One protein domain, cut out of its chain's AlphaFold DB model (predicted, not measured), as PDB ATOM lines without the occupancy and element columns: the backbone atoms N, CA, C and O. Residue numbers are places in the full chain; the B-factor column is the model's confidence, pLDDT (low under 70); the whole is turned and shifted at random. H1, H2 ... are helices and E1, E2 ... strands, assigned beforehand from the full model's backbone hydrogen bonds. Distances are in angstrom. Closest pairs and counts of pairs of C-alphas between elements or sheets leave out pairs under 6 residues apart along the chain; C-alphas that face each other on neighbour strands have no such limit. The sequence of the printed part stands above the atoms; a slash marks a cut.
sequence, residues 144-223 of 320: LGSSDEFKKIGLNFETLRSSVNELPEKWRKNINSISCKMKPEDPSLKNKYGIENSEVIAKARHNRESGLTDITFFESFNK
ATOM      1  N   LEU A 144     140.759 156.997 116.014       93.81
ATOM      2  CA  LEU A 144     140.758 155.627 115.505       93.81
ATOM      3  C   LEU A 144     141.910 155.436 114.511       93.81
ATOM      4  O   LEU A 144     142.143 156.288 113.651       93.81
ATOM      5  N   GLY A 145     142.601 154.299 114.608       90.94
ATOM      6  CA  GLY A 145     143.517 153.829 113.568       90.94
ATOM      7  C   GLY A 145     142.819 153.635 112.215       90.94
ATOM      8  O   GLY A 145     141.594 153.717 112.098       90.94
ATOM      9  N   SER A 146     143.593 153.368 111.168       93.06
ATOM     10  CA  SER A 146     143.035 153.227 109.821       93.06
ATOM     11  C   SER A 146     142.339 151.878 109.609       93.06
ATOM     12  O   SER A 146     142.759 150.848 110.139       93.06
ATOM     13  N   SER A 147     141.307 151.850 108.756       93.75
ATOM     14  CA  SER A 147     140.608 150.606 108.389       93.75
ATOM     15  C   SER A 147     141.556 149.525 107.851       93.75
ATOM     16  O   SER A 147     141.319 148.339 108.083       93.75
ATOM     17  N   ASP A 148     142.619 149.912 107.141       94.06
ATOM     18  CA  ASP A 148     143.603 148.973 106.593       94.06
ATOM     19  C   ASP A 148     144.458 148.318 107.682       94.06
ATOM     20  O   ASP A 148     144.846 147.159 107.544       94.06
ATOM     21  N   GLU A 149     144.758 149.024 108.774       92.94
ATOM     22  CA  GLU A 149     145.498 148.462 109.907       92.94
ATOM     23  C   GLU A 149     144.655 147.433 110.663       92.94
ATOM     24  O   GLU A 149     145.127 146.321 110.900       92.94
ATOM     25  N   PHE A 150     143.387 147.742 110.947       92.81
ATOM     26  CA  PHE A 150     142.478 146.805 111.615       92.81
ATOM     27  C   PHE A 150     142.233 145.544 110.782       92.81
ATOM     28  O   PHE A 150     142.281 144.427 111.303       92.81
ATOM     29  N   LYS A 151     142.082 145.700 109.461       91.56
ATOM     30  CA  LYS A 151     141.925 144.569 108.542       91.56
ATOM     31  C   LYS A 151     143.121 143.610 108.580       91.56
ATOM     32  O   LYS A 151     142.918 142.406 108.438       91.56
ATOM     33  N   LYS A 152     144.350 144.103 108.799       91.38
ATOM     34  CA  LYS A 152     145.558 143.253 108.886       91.38
ATOM     35  C   LYS A 152     145.517 142.278 110.058       91.38
ATOM     36  O   LYS A 152     146.063 141.192 109.926       91.38
ATOM     37  N   ILE A 153     144.855 142.640 111.157       90.56
ATOM     38  CA  ILE A 153     144.685 141.759 112.322       90.56
ATOM     39  C   ILE A 153     143.332 141.030 112.329       90.56
ATOM     40  O   ILE A 153     142.962 140.411 113.323       90.56
ATOM     41  N   GLY A 154     142.588 141.100 111.219       89.38
ATOM     42  CA  GLY A 154     141.299 140.432 111.053       89.38
ATOM     43  C   GLY A 154     140.115 141.130 111.726       89.38
ATOM     44  O   GLY A 154     139.051 140.524 111.804       89.38
ATOM     45  N   LEU A 155     140.268 142.375 112.192       92.62
ATOM     46  CA  LEU A 155     139.187 143.157 112.796       92.62
ATOM     47  C   LEU A 155     138.333 143.862 111.736       92.62
ATOM     48  O   LEU A 155     138.854 144.545 110.851       92.62
ATOM     49  N   ASN A 156     137.008 143.756 111.865       94.81
ATOM     50  CA  ASN A 156     136.073 144.549 111.071       94.81
ATOM     51  C   ASN A 156     136.000 145.985 111.623       94.81
ATOM     52  O   ASN A 156     135.514 146.212 112.732       94.81
ATOM     53  N   PHE A 157     136.474 146.951 110.832       95.00
ATOM     54  CA  PHE A 157     136.523 148.360 111.222       95.00
ATOM     55  C   PHE A 157     135.139 148.976 111.469       95.00
ATOM     56  O   PHE A 157     134.978 149.743 112.415       95.00
ATOM     57  N   GLU A 158     134.131 148.626 110.667       96.38
ATOM     58  CA  GLU A 158     132.777 149.165 110.835       96.38
ATOM     59  C   GLU A 158     132.110 148.609 112.095       96.38
ATOM     60  O   GLU A 158     131.491 149.362 112.848       96.38
ATOM     61  N   THR A 159     132.309 147.322 112.398       96.50
ATOM     62  CA  THR A 159     131.841 146.728 113.658       96.50
ATOM     63  C   THR A 159     132.513 147.388 114.859       96.50
ATOM     64  O   THR A 159     131.824 147.758 115.811       96.50
ATOM     65  N   LEU A 160     133.836 147.590 114.813       96.31
ATOM     66  CA  LEU A 160     134.577 148.303 115.859       96.31
ATOM     67  C   LEU A 160     134.011 149.715 116.058       96.31
ATOM     68  O   LEU A 160     133.676 150.101 117.176       96.31
ATOM     69  N   ARG A 161     133.858 150.472 114.967       96.00
ATOM     70  CA  ARG A 161     133.353 151.847 114.990       96.00
ATOM     71  C   ARG A 161     131.930 151.932 115.542       96.00
ATOM     72  O   ARG A 161     131.670 152.794 116.378       96.00
ATOM     73  N   SER A 162     131.028 151.045 115.114       96.50
ATOM     74  CA  SER A 162     129.665 150.963 115.659       96.50
ATOM     75  C   SER A 162     129.692 150.662 117.154       96.50
ATOM     76  O   SER A 162     129.090 151.395 117.931       96.50
ATOM     77  N   SER A 163     130.480 149.666 117.568       96.25
ATOM     78  CA  SER A 163     130.595 149.255 118.976       96.25
ATOM     79  C   SER A 163     131.078 150.397 119.869       96.25
ATOM     80  O   SER A 163     130.560 150.593 120.962       96.25
ATOM     81  N   VAL A 164     132.044 151.191 119.398       95.56
ATOM     82  CA  VAL A 164     132.520 152.382 120.117       95.56
ATOM     83  C   VAL A 164     131.416 153.436 120.208       95.56
ATOM     84  O   VAL A 164     131.210 154.005 121.276       95.56
ATOM     85  N   ASN A 165     130.672 153.676 119.126       94.62
ATOM     86  CA  ASN A 165     129.571 154.647 119.089       94.62
ATOM     87  C   ASN A 165     128.342 154.233 119.918       94.62
ATOM     88  O   ASN A 165     127.531 155.091 120.270       94.62
ATOM     89  N   GLU A 166     128.207 152.953 120.250       95.06
ATOM     90  CA  GLU A 166     127.165 152.430 121.142       95.06
ATOM     91  C   GLU A 166     127.489 152.647 122.629       95.06
ATOM     92  O   GLU A 166     126.580 152.624 123.457       95.06
ATOM     93  N   LEU A 167     128.758 152.890 122.990       94.50
ATOM     94  CA  LEU A 167     129.152 153.144 124.381       94.50
ATOM     95  C   LEU A 167     128.517 154.434 124.926       94.50
ATOM     96  O   LEU A 167     128.380 155.401 124.168       94.50
ATOM     97  N   PRO A 168     128.232 154.523 126.240       92.62
ATOM     98  CA  PRO A 168     127.807 155.772 126.864       92.62
ATOM     99  C   PRO A 168     128.778 156.915 126.557       92.62
ATOM    100  O   PRO A 168     129.998 156.734 126.548       92.62
ATOM    101  N   GLU A 169     128.254 158.125 126.341       90.62
ATOM    102  CA  GLU A 169     129.090 159.286 126.006       90.62
ATOM    103  C   GLU A 169     130.184 159.509 127.059       90.62
ATOM    104  O   GLU A 169     131.344 159.704 126.710       90.62
ATOM    105  N   LYS A 170     129.823 159.396 128.342       88.44
ATOM    106  CA  LYS A 170     130.737 159.505 129.486       88.44
ATOM    107  C   LYS A 170     131.933 158.556 129.353       88.44
ATOM    108  O   LYS A 170     133.063 158.946 129.624       88.44
ATOM    109  N   TRP A 171     131.691 157.341 128.858       92.44
ATOM    110  CA  TRP A 171     132.717 156.317 128.714       92.44
ATOM    111  C   TRP A 171     133.665 156.604 127.564       92.44
ATOM    112  O   TRP A 171     134.883 156.481 127.714       92.44
ATOM    113  N   ARG A 172     133.109 157.052 126.435       92.44
ATOM    114  CA  ARG A 172     133.888 157.461 125.262       92.44
ATOM    115  C   ARG A 172     134.850 158.604 125.571       92.44
ATOM    116  O   ARG A 172     135.967 158.599 125.069       92.44
ATOM    117  N   LYS A 173     134.449 159.554 126.422       90.81
ATOM    118  CA  LYS A 173     135.262 160.731 126.784       90.81
ATOM    119  C   LYS A 173     136.577 160.394 127.483       90.81
ATOM    120  O   LYS A 173     137.474 161.237 127.480       90.81
ATOM    121  N   ASN A 174     136.689 159.193 128.050       91.44
ATOM    122  CA  ASN A 174     137.887 158.704 128.730       91.44
ATOM    123  C   ASN A 174     138.824 157.898 127.814       91.44
ATOM    124  O   ASN A 174     139.895 157.466 128.252       91.44
ATOM    125  N   ILE A 175     138.474 157.745 126.534       93.88
ATOM    126  CA  ILE A 175     139.287 157.072 125.518       93.88
ATOM    127  C   ILE A 175     139.963 158.133 124.642       93.88
ATOM    128  O   ILE A 175     139.304 158.999 124.075       93.88
ATOM    129  N   ASN A 176     141.288 158.069 124.534       93.62
ATOM    130  CA  ASN A 176     142.082 158.935 123.661       93.62
ATOM    131  C   ASN A 176     142.177 158.360 122.249       93.62
ATOM    132  O   ASN A 176     141.905 159.040 121.262       93.62
ATOM    133  N   SER A 177     142.582 157.094 122.159       95.00
ATOM    134  CA  SER A 177     142.821 156.439 120.883       95.00
ATOM    135  C   SER A 177     142.477 154.958 120.923       95.00
ATOM    136  O   SER A 177     142.532 154.318 121.976       95.00
ATOM    137  N   ILE A 178     142.133 154.419 119.755       96.62
ATOM    138  CA  ILE A 178     141.984 152.986 119.526       96.62
ATOM    139  C   ILE A 178     142.850 152.616 118.329       96.62
ATOM    140  O   ILE A 178     142.653 153.115 117.221       96.62
ATOM    141  N   SER A 179     143.814 151.736 118.558       95.81
ATOM    142  CA  SER A 179     144.798 151.306 117.564       95.81
ATOM    143  C   SER A 179     144.931 149.786 117.542       95.81
ATOM    144  O   SER A 179     144.310 149.083 118.343       95.81
ATOM    145  N   CYS A 180     145.753 149.262 116.635       93.19
ATOM    146  CA  CYS A 180     146.058 147.840 116.582       93.19
ATOM    147  C   CYS A 180     147.539 147.552 116.336       93.19
ATOM    148  O   CYS A 180     148.243 148.325 115.684       93.19
ATOM    149  N   LYS A 181     148.003 146.398 116.821       90.38
ATOM    150  CA  LYS A 181     149.348 145.858 116.574       90.38
ATOM    151  C   LYS A 181     149.254 144.361 116.288       90.38
ATOM    152  O   LYS A 181     148.372 143.693 116.798       90.38
ATOM    153  N   MET A 182     150.193 143.802 115.527       85.88
ATOM    154  CA  MET A 182     150.194 142.352 115.257       85.88
ATOM    155  C   MET A 182     150.389 141.525 116.534       85.88
ATOM    156  O   MET A 182     149.791 140.472 116.688       85.88
ATOM    157  N   LYS A 183     151.239 141.982 117.459       82.25
ATOM    158  CA  LYS A 183     151.546 141.263 118.701       82.25
ATOM    159  C   LYS A 183     151.677 142.229 119.874       82.25
ATOM    160  O   LYS A 183     152.069 143.380 119.658       82.25
ATOM    161  N   PRO A 184     151.410 141.771 121.107       78.31
ATOM    162  CA  PRO A 184     151.740 142.537 122.298       78.31
ATOM    163  C   PRO A 184     153.256 142.753 122.380       78.31
ATOM    164  O   PRO A 184     154.039 141.820 122.218       78.31
ATOM    165  N   GLU A 185     153.667 143.996 122.637       67.50
ATOM    166  CA  GLU A 185     155.084 144.388 122.748       67.50
ATOM    167  C   GLU A 185     155.755 143.845 124.014       67.50
ATOM    168  O   GLU A 185     156.978 143.781 124.089       67.50
ATOM    169  N   ASP A 186     154.954 143.455 125.004       65.88
ATOM    170  CA  ASP A 186     155.420 143.022 126.310       65.88
ATOM    171  C   ASP A 186     155.050 141.547 126.553       65.88
ATOM    172  O   ASP A 186     153.893 141.242 126.864       65.88
ATOM    173  N   PRO A 187     156.016 140.615 126.434       61.62
ATOM    174  CA  PRO A 187     155.803 139.199 126.728       61.62
ATOM    175  C   PRO A 187     155.368 138.948 128.177       61.62
ATOM    176  O   PRO A 187     154.733 137.930 128.454       61.62
ATOM    177  N   SER A 188     155.677 139.866 129.104       60.62
ATOM    178  CA  SER A 188     155.319 139.734 130.518       60.62
ATOM    179  C   SER A 188     153.814 139.858 130.768       60.62
ATOM    180  O   SER A 188     153.337 139.371 131.790       60.62
ATOM    181  N   LEU A 189     153.040 140.396 129.815       58.66
ATOM    182  CA  LEU A 189     151.577 140.434 129.902       58.66
ATOM    183  C   LEU A 189     150.964 139.032 130.024       58.66
ATOM    184  O   LEU A 189     149.988 138.871 130.750       58.66
ATOM    185  N   LYS A 190     151.575 138.013 129.399       59.81
ATOM    186  CA  LYS A 190     151.148 136.612 129.557       59.81
ATOM    187  C   LYS A 190     151.377 136.099 130.979       59.81
ATOM    188  O   LYS A 190     150.542 135.399 131.535       59.81
ATOM    189  N   ASN A 191     152.490 136.498 131.590       61.06
ATOM    190  CA  ASN A 191     152.861 136.048 132.930       61.06
ATOM    191  C   ASN A 191     152.161 136.845 134.037       61.06
ATOM    192  O   ASN A 191     152.010 136.333 135.143       61.06
ATOM    193  N   LYS A 192     151.708 138.073 133.747       68.19
ATOM    194  CA  LYS A 192     151.077 138.971 134.724       68.19
ATOM    195  C   LYS A 192     149.868 138.328 135.409       68.19
ATOM    196  O   LYS A 192     149.710 138.475 136.615       68.19
ATOM    197  N   TYR A 193     149.046 137.605 134.649       66.62
ATOM    198  CA  TYR A 193     147.810 136.988 135.142       66.62
ATOM    199  C   TYR A 193     147.979 135.524 135.576       66.62
ATOM    200  O   TYR A 193     147.034 134.935 136.100       66.62
ATOM    201  N   GLY A 194     149.167 134.940 135.360       61.62
ATOM    202  CA  GLY A 194     149.446 133.532 135.656       61.62
ATOM    203  C   GLY A 194     148.565 132.549 134.881       61.62
ATOM    204  O   GLY A 194     148.337 131.436 135.353       61.62
ATOM    205  N   ILE A 195     148.044 132.960 133.720       65.12
ATOM    206  CA  ILE A 195     147.198 132.122 132.868       65.12
ATOM    207  C   ILE A 195     148.086 131.489 131.795       65.12
ATOM    208  O   ILE A 195     148.596 132.159 130.895       65.12
ATOM    209  N   GLU A 196     148.289 130.176 131.891       62.31
ATOM    210  CA  GLU A 196     149.028 129.430 130.876       62.31
ATOM    211  C   GLU A 196     148.266 129.462 129.543       62.31
ATOM    212  O   GLU A 196     147.073 129.169 129.484       62.31
ATOM    213  N   ASN A 197     148.967 129.803 128.457       61.91
ATOM    214  CA  ASN A 197     148.436 129.856 127.088       61.91
ATOM    215  C   ASN A 197     147.310 130.880 126.826       61.91
ATOM    216  O   ASN A 197     146.654 130.779 125.791       61.91
ATOM    217  N   SER A 198     147.105 131.893 127.679       66.25
ATOM    218  CA  SER A 198     146.155 132.969 127.358       66.25
ATOM    219  C   SER A 198     146.674 133.869 126.235       66.25
ATOM    220  O   SER A 198     147.819 134.344 126.263       66.25
ATOM    221  N   GLU A 199     145.808 134.147 125.269       75.31
ATOM    222  CA  GLU A 199     146.017 135.184 124.267       75.31
ATOM    223  C   GLU A 199     145.573 136.542 124.825       75.31
ATOM    224  O   GLU A 199     144.495 136.663 125.397       75.31
ATOM    225  N   VAL A 200     146.414 137.569 124.667       81.88
ATOM    226  CA  VAL A 200     146.047 138.955 124.983       81.88
ATOM    227  C   VAL A 200     145.546 139.583 123.692       81.88
ATOM    228  O   VAL A 200     146.350 139.893 122.816       81.88
ATOM    229  N   ILE A 201     144.229 139.736 123.580       87.44
ATOM    230  CA  ILE A 201     143.568 140.216 122.358       87.44
ATOM    231  C   ILE A 201     143.398 141.739 122.333       87.44
ATOM    232  O   ILE A 201     143.312 142.336 121.263       87.44
ATOM    233  N   ALA A 202     143.399 142.385 123.499       90.88
ATOM    234  CA  ALA A 202     143.362 143.833 123.626       90.88
ATOM    235  C   ALA A 202     144.012 144.293 124.943       90.88
ATOM    236  O   ALA A 202     144.399 143.477 125.785       90.88
ATOM    237  N   LYS A 203     144.246 145.603 125.057       91.38
ATOM    238  CA  LYS A 203     144.772 146.249 126.261       91.38
ATOM    239  C   LYS A 203     144.389 147.723 126.317       91.38
ATOM    240  O   LYS A 203     144.713 148.478 125.397       91.38
ATOM    241  N   ALA A 204     143.883 148.150 127.463       92.94
ATOM    242  CA  ALA A 204     143.786 149.539 127.881       92.94
ATOM    243  C   ALA A 204     145.063 150.010 128.604       92.94
ATOM    244  O   ALA A 204     145.606 149.347 129.496       92.94
ATOM    245  N   ARG A 205     145.560 151.194 128.238       90.88
ATOM    246  CA  ARG A 205     146.670 151.873 128.917       90.88
ATOM    247  C   ARG A 205     146.278 153.303 129.262       90.88
ATOM    248  O   ARG A 205     146.118 154.131 128.375       90.88
ATOM    249  N   HIS A 206     146.234 153.617 130.553       87.12
ATOM    250  CA  HIS A 206     146.070 154.999 131.003       87.12
ATOM    251  C   HIS A 206     147.328 155.817 130.703       87.12
ATOM    252  O   HIS A 206     148.439 155.486 131.141       87.12
ATOM    253  N   ASN A 207     147.146 156.909 129.977       82.69
ATOM    254  CA  ASN A 207     148.157 157.912 129.728       82.69
ATOM    255  C   ASN A 207     148.188 158.891 130.912       82.69
ATOM    256  O   ASN A 207     147.206 159.566 131.220       82.69
ATOM    257  N   ARG A 208     149.329 158.961 131.606       73.94
ATOM    258  CA  ARG A 208     149.477 159.798 132.809       73.94
ATOM    259  C   ARG A 208     149.434 161.295 132.505       73.94
ATOM    260  O   ARG A 208     149.010 162.059 133.369       73.94
ATOM    261  N   GLU A 209     149.871 161.698 131.315       75.62
ATOM    262  CA  GLU A 209     149.954 163.100 130.905       75.62
ATOM    263  C   GLU A 209     148.574 163.635 130.524       75.62
ATOM    264  O   GLU A 209     148.143 164.652 131.061       75.62
ATOM    265  N   SER A 210     147.850 162.918 129.660       78.44
ATOM    266  CA  SER A 210     146.513 163.337 129.217       78.44
ATOM    267  C   SER A 210     145.395 162.951 130.190       78.44
ATOM    268  O   SER A 210     144.323 163.554 130.165       78.44
ATOM    269  N   GLY A 211     145.618 161.946 131.044       79.12
ATOM    270  CA  GLY A 211     144.585 161.360 131.904       79.12
ATOM    271  C   GLY A 211     143.561 160.504 131.152       79.12
ATOM    272  O   GLY A 211     142.585 160.074 131.759       79.12
ATOM    273  N   LEU A 212     143.777 160.266 129.856       89.19
ATOM    274  CA  LEU A 212     142.927 159.457 128.985       89.19
ATOM    275  C   LEU A 212     143.516 158.062 128.758       89.19
ATOM    276  O   LEU A 212     144.671 157.801 129.094       89.19
ATOM    277  N   THR A 213     142.741 157.176 128.147       92.25
ATOM    278  CA  THR A 213     143.131 155.782 127.914       92.25
ATOM    279  C   THR A 213     143.361 155.499 126.436       92.25
ATOM    280  O   THR A 213     142.513 155.798 125.599       92.25
ATOM    281  N   ASP A 214     144.497 154.891 126.116       94.50
ATOM    282  CA  ASP A 214     144.780 154.337 124.794       94.50
ATOM    283  C   ASP A 214     144.426 152.845 124.788       94.50
ATOM    284  O   ASP A 214     144.924 152.085 125.624       94.50
ATOM    285  N   ILE A 215     143.582 152.422 123.849       95.88
ATOM    286  CA  ILE A 215     143.197 151.020 123.659       95.88
ATOM    287  C   ILE A 215     143.963 150.463 122.459       95.88
ATOM    288  O   ILE A 215     144.006 151.062 121.383       95.88
ATOM    289  N   THR A 216     144.599 149.311 122.637       95.06
ATOM    290  CA  THR A 216     145.316 148.609 121.566       95.06
ATOM    291  C   THR A 216     144.752 147.211 121.398       95.06
ATOM    292  O   THR A 216     144.775 146.433 122.345       95.06
ATOM    293  N   PHE A 217     144.296 146.889 120.192       94.56
ATOM    294  CA  PHE A 217     143.896 145.541 119.799       94.56
ATOM    295  C   PHE A 217     145.067 144.765 119.192       94.56
ATOM    296  O   PHE A 217     145.944 145.345 118.544       94.56
ATOM    297  N   PHE A 218     145.067 143.450 119.371       91.44
ATOM    298  CA  PHE A 218     146.086 142.549 118.845       91.44
ATOM    299  C   PHE A 218     145.498 141.527 117.867       91.44
ATOM    300  O   PHE A 218     144.284 141.331 117.799       91.44
ATOM    301  N   GLU A 219     146.357 140.894 117.068       88.25
ATOM    302  CA  GLU A 219     145.954 139.729 116.277       88.25
ATOM    303  C   GLU A 219     145.422 138.633 117.208       88.25
ATOM    304  O   GLU A 219     146.030 138.372 118.246       88.25
ATOM    305  N   SER A 220     144.295 138.016 116.830       81.81
ATOM    306  CA  SER A 220     143.758 136.847 117.526       81.81
ATOM    307  C   SER A 220     143.896 135.585 116.676       81.81
ATOM    308  O   SER A 220     143.532 135.579 115.495       81.81
ATOM    309  N   PHE A 221     144.346 134.488 117.288       71.94
ATOM    310  CA  PHE A 221     144.459 133.175 116.645       71.94
ATOM    311  C   PHE A 221     143.121 132.640 116.124       71.94
ATOM    312  O   PHE A 221     143.095 131.944 115.108       71.94
ATOM    313  N   ASN A 222     142.010 132.972 116.788       76.06
ATOM    314  CA  ASN A 222     140.684 132.461 116.433       76.06
ATOM    315  C   ASN A 222     139.975 133.287 115.349       76.06
ATOM    316  O   ASN A 222     138.906 132.882 114.893       76.06
ATOM    317  N   LYS A 223     140.602 134.379 114.879       81.31
ATOM    318  CA  LYS A 223     139.977 135.459 114.098       81.31
ATOM    319  C   LYS A 223     138.833 136.127 114.869       81.31
ATOM    320  O   LYS A 223     138.130 135.509 115.655       81.31
TER     321      LYS A 223
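What this domain is: This is residues 144 to 223 of the 320 residues of an uncharacterized protein of Candidatus Niyogibacteria bacterium CG10_big_fil_rev_8_21_14_0_10_42_19 (UniProt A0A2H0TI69). A small wall of three strands, E1, E3 and E2, has its four short helices round its rim, with neither face covered. H1 grazes the wall with residues 149 to 152, mostly at E1, while H3 and H4, apart from each other, lie farthest out, their centres 16.5 A and 16.4 A from the mean of the C-alphas; residues 165 to 171, of which 169 to 171 belong to H3, and residues 191 to 197 stick out. The 80 printed residues hold, along the chain, H1 H2 H3 E1 H4 E2 E3, and the mixed sheet runs E1 E3 E2. The class is mixed, helices and strands; the whole is only just compact, close to loose, with a radius of gyration of the C-alphas of 13.5 A and spans of 36 by 29 by 19 A.

How they stand to each other: Begin at the inner strand E3, residues 213 to 218. Beside it you find the edge strand E1, residues 175 to 181, parallel at 21 degrees, with N 179 and O 215 2.9 A apart, within hydrogen-bond range. Its other neighbour is the edge strand E2, residues 202 to 206, antiparallel at 160 degrees, with N 205 and O 214 2.8 A apart, within hydrogen-bond range; E2 and E3 form a hairpin. Look next at H1, residues 147 to 152, which only grazes the sheet; its closest C-alpha pair to E1 is Phe 150 and Cys 180, 6.2 A. H2, residues 157 to 166, and H1 only just touch, with 3 pairs of C-alphas within 8 A, and only at the corner by their link; the closest C-alphas are those of Ser 147 and Phe 157, 5.5 A, at a steep tilt of 62 degrees, opposite ways. H2 is only just not on the sheet, with 4 pairs of C-alphas within 10 A. H3, residues 169 to 172, is close to H2 but not clearly touching: the closest C-alphas, of Val 164 and Arg 172, are 7.4 A apart. H4, residues 188 to 192, is not on the sheet and is apart from E3. Every O i to N i+4 pair is within hydrogen-bond range in H1, H2 and H4; H3 is too short for such a pair.

Where its parts are: Find C-alpha 175 at (139.287, 157.072, 125.518); from there E1 runs 17.5 A to C-alpha 181. E3 covers 16.3 A, ending at C-alpha 218, (146.086, 142.549, 118.845), and E2 13.7 A. H1 begins at C-alpha 147, (140.608, 150.606, 108.389), and spans 8.9 A; H2 spans 14.2 A, H3 5.2 A and H4 6.0 A.

The domain as a whole: The two C-alphas farthest apart are those of Glu 169 and Glu 196, 36.2 A. The printed part has no cut, and no link is long. Mean pLDDT of the printed part is 85.3; look at residues 185 to 198, which are under 70.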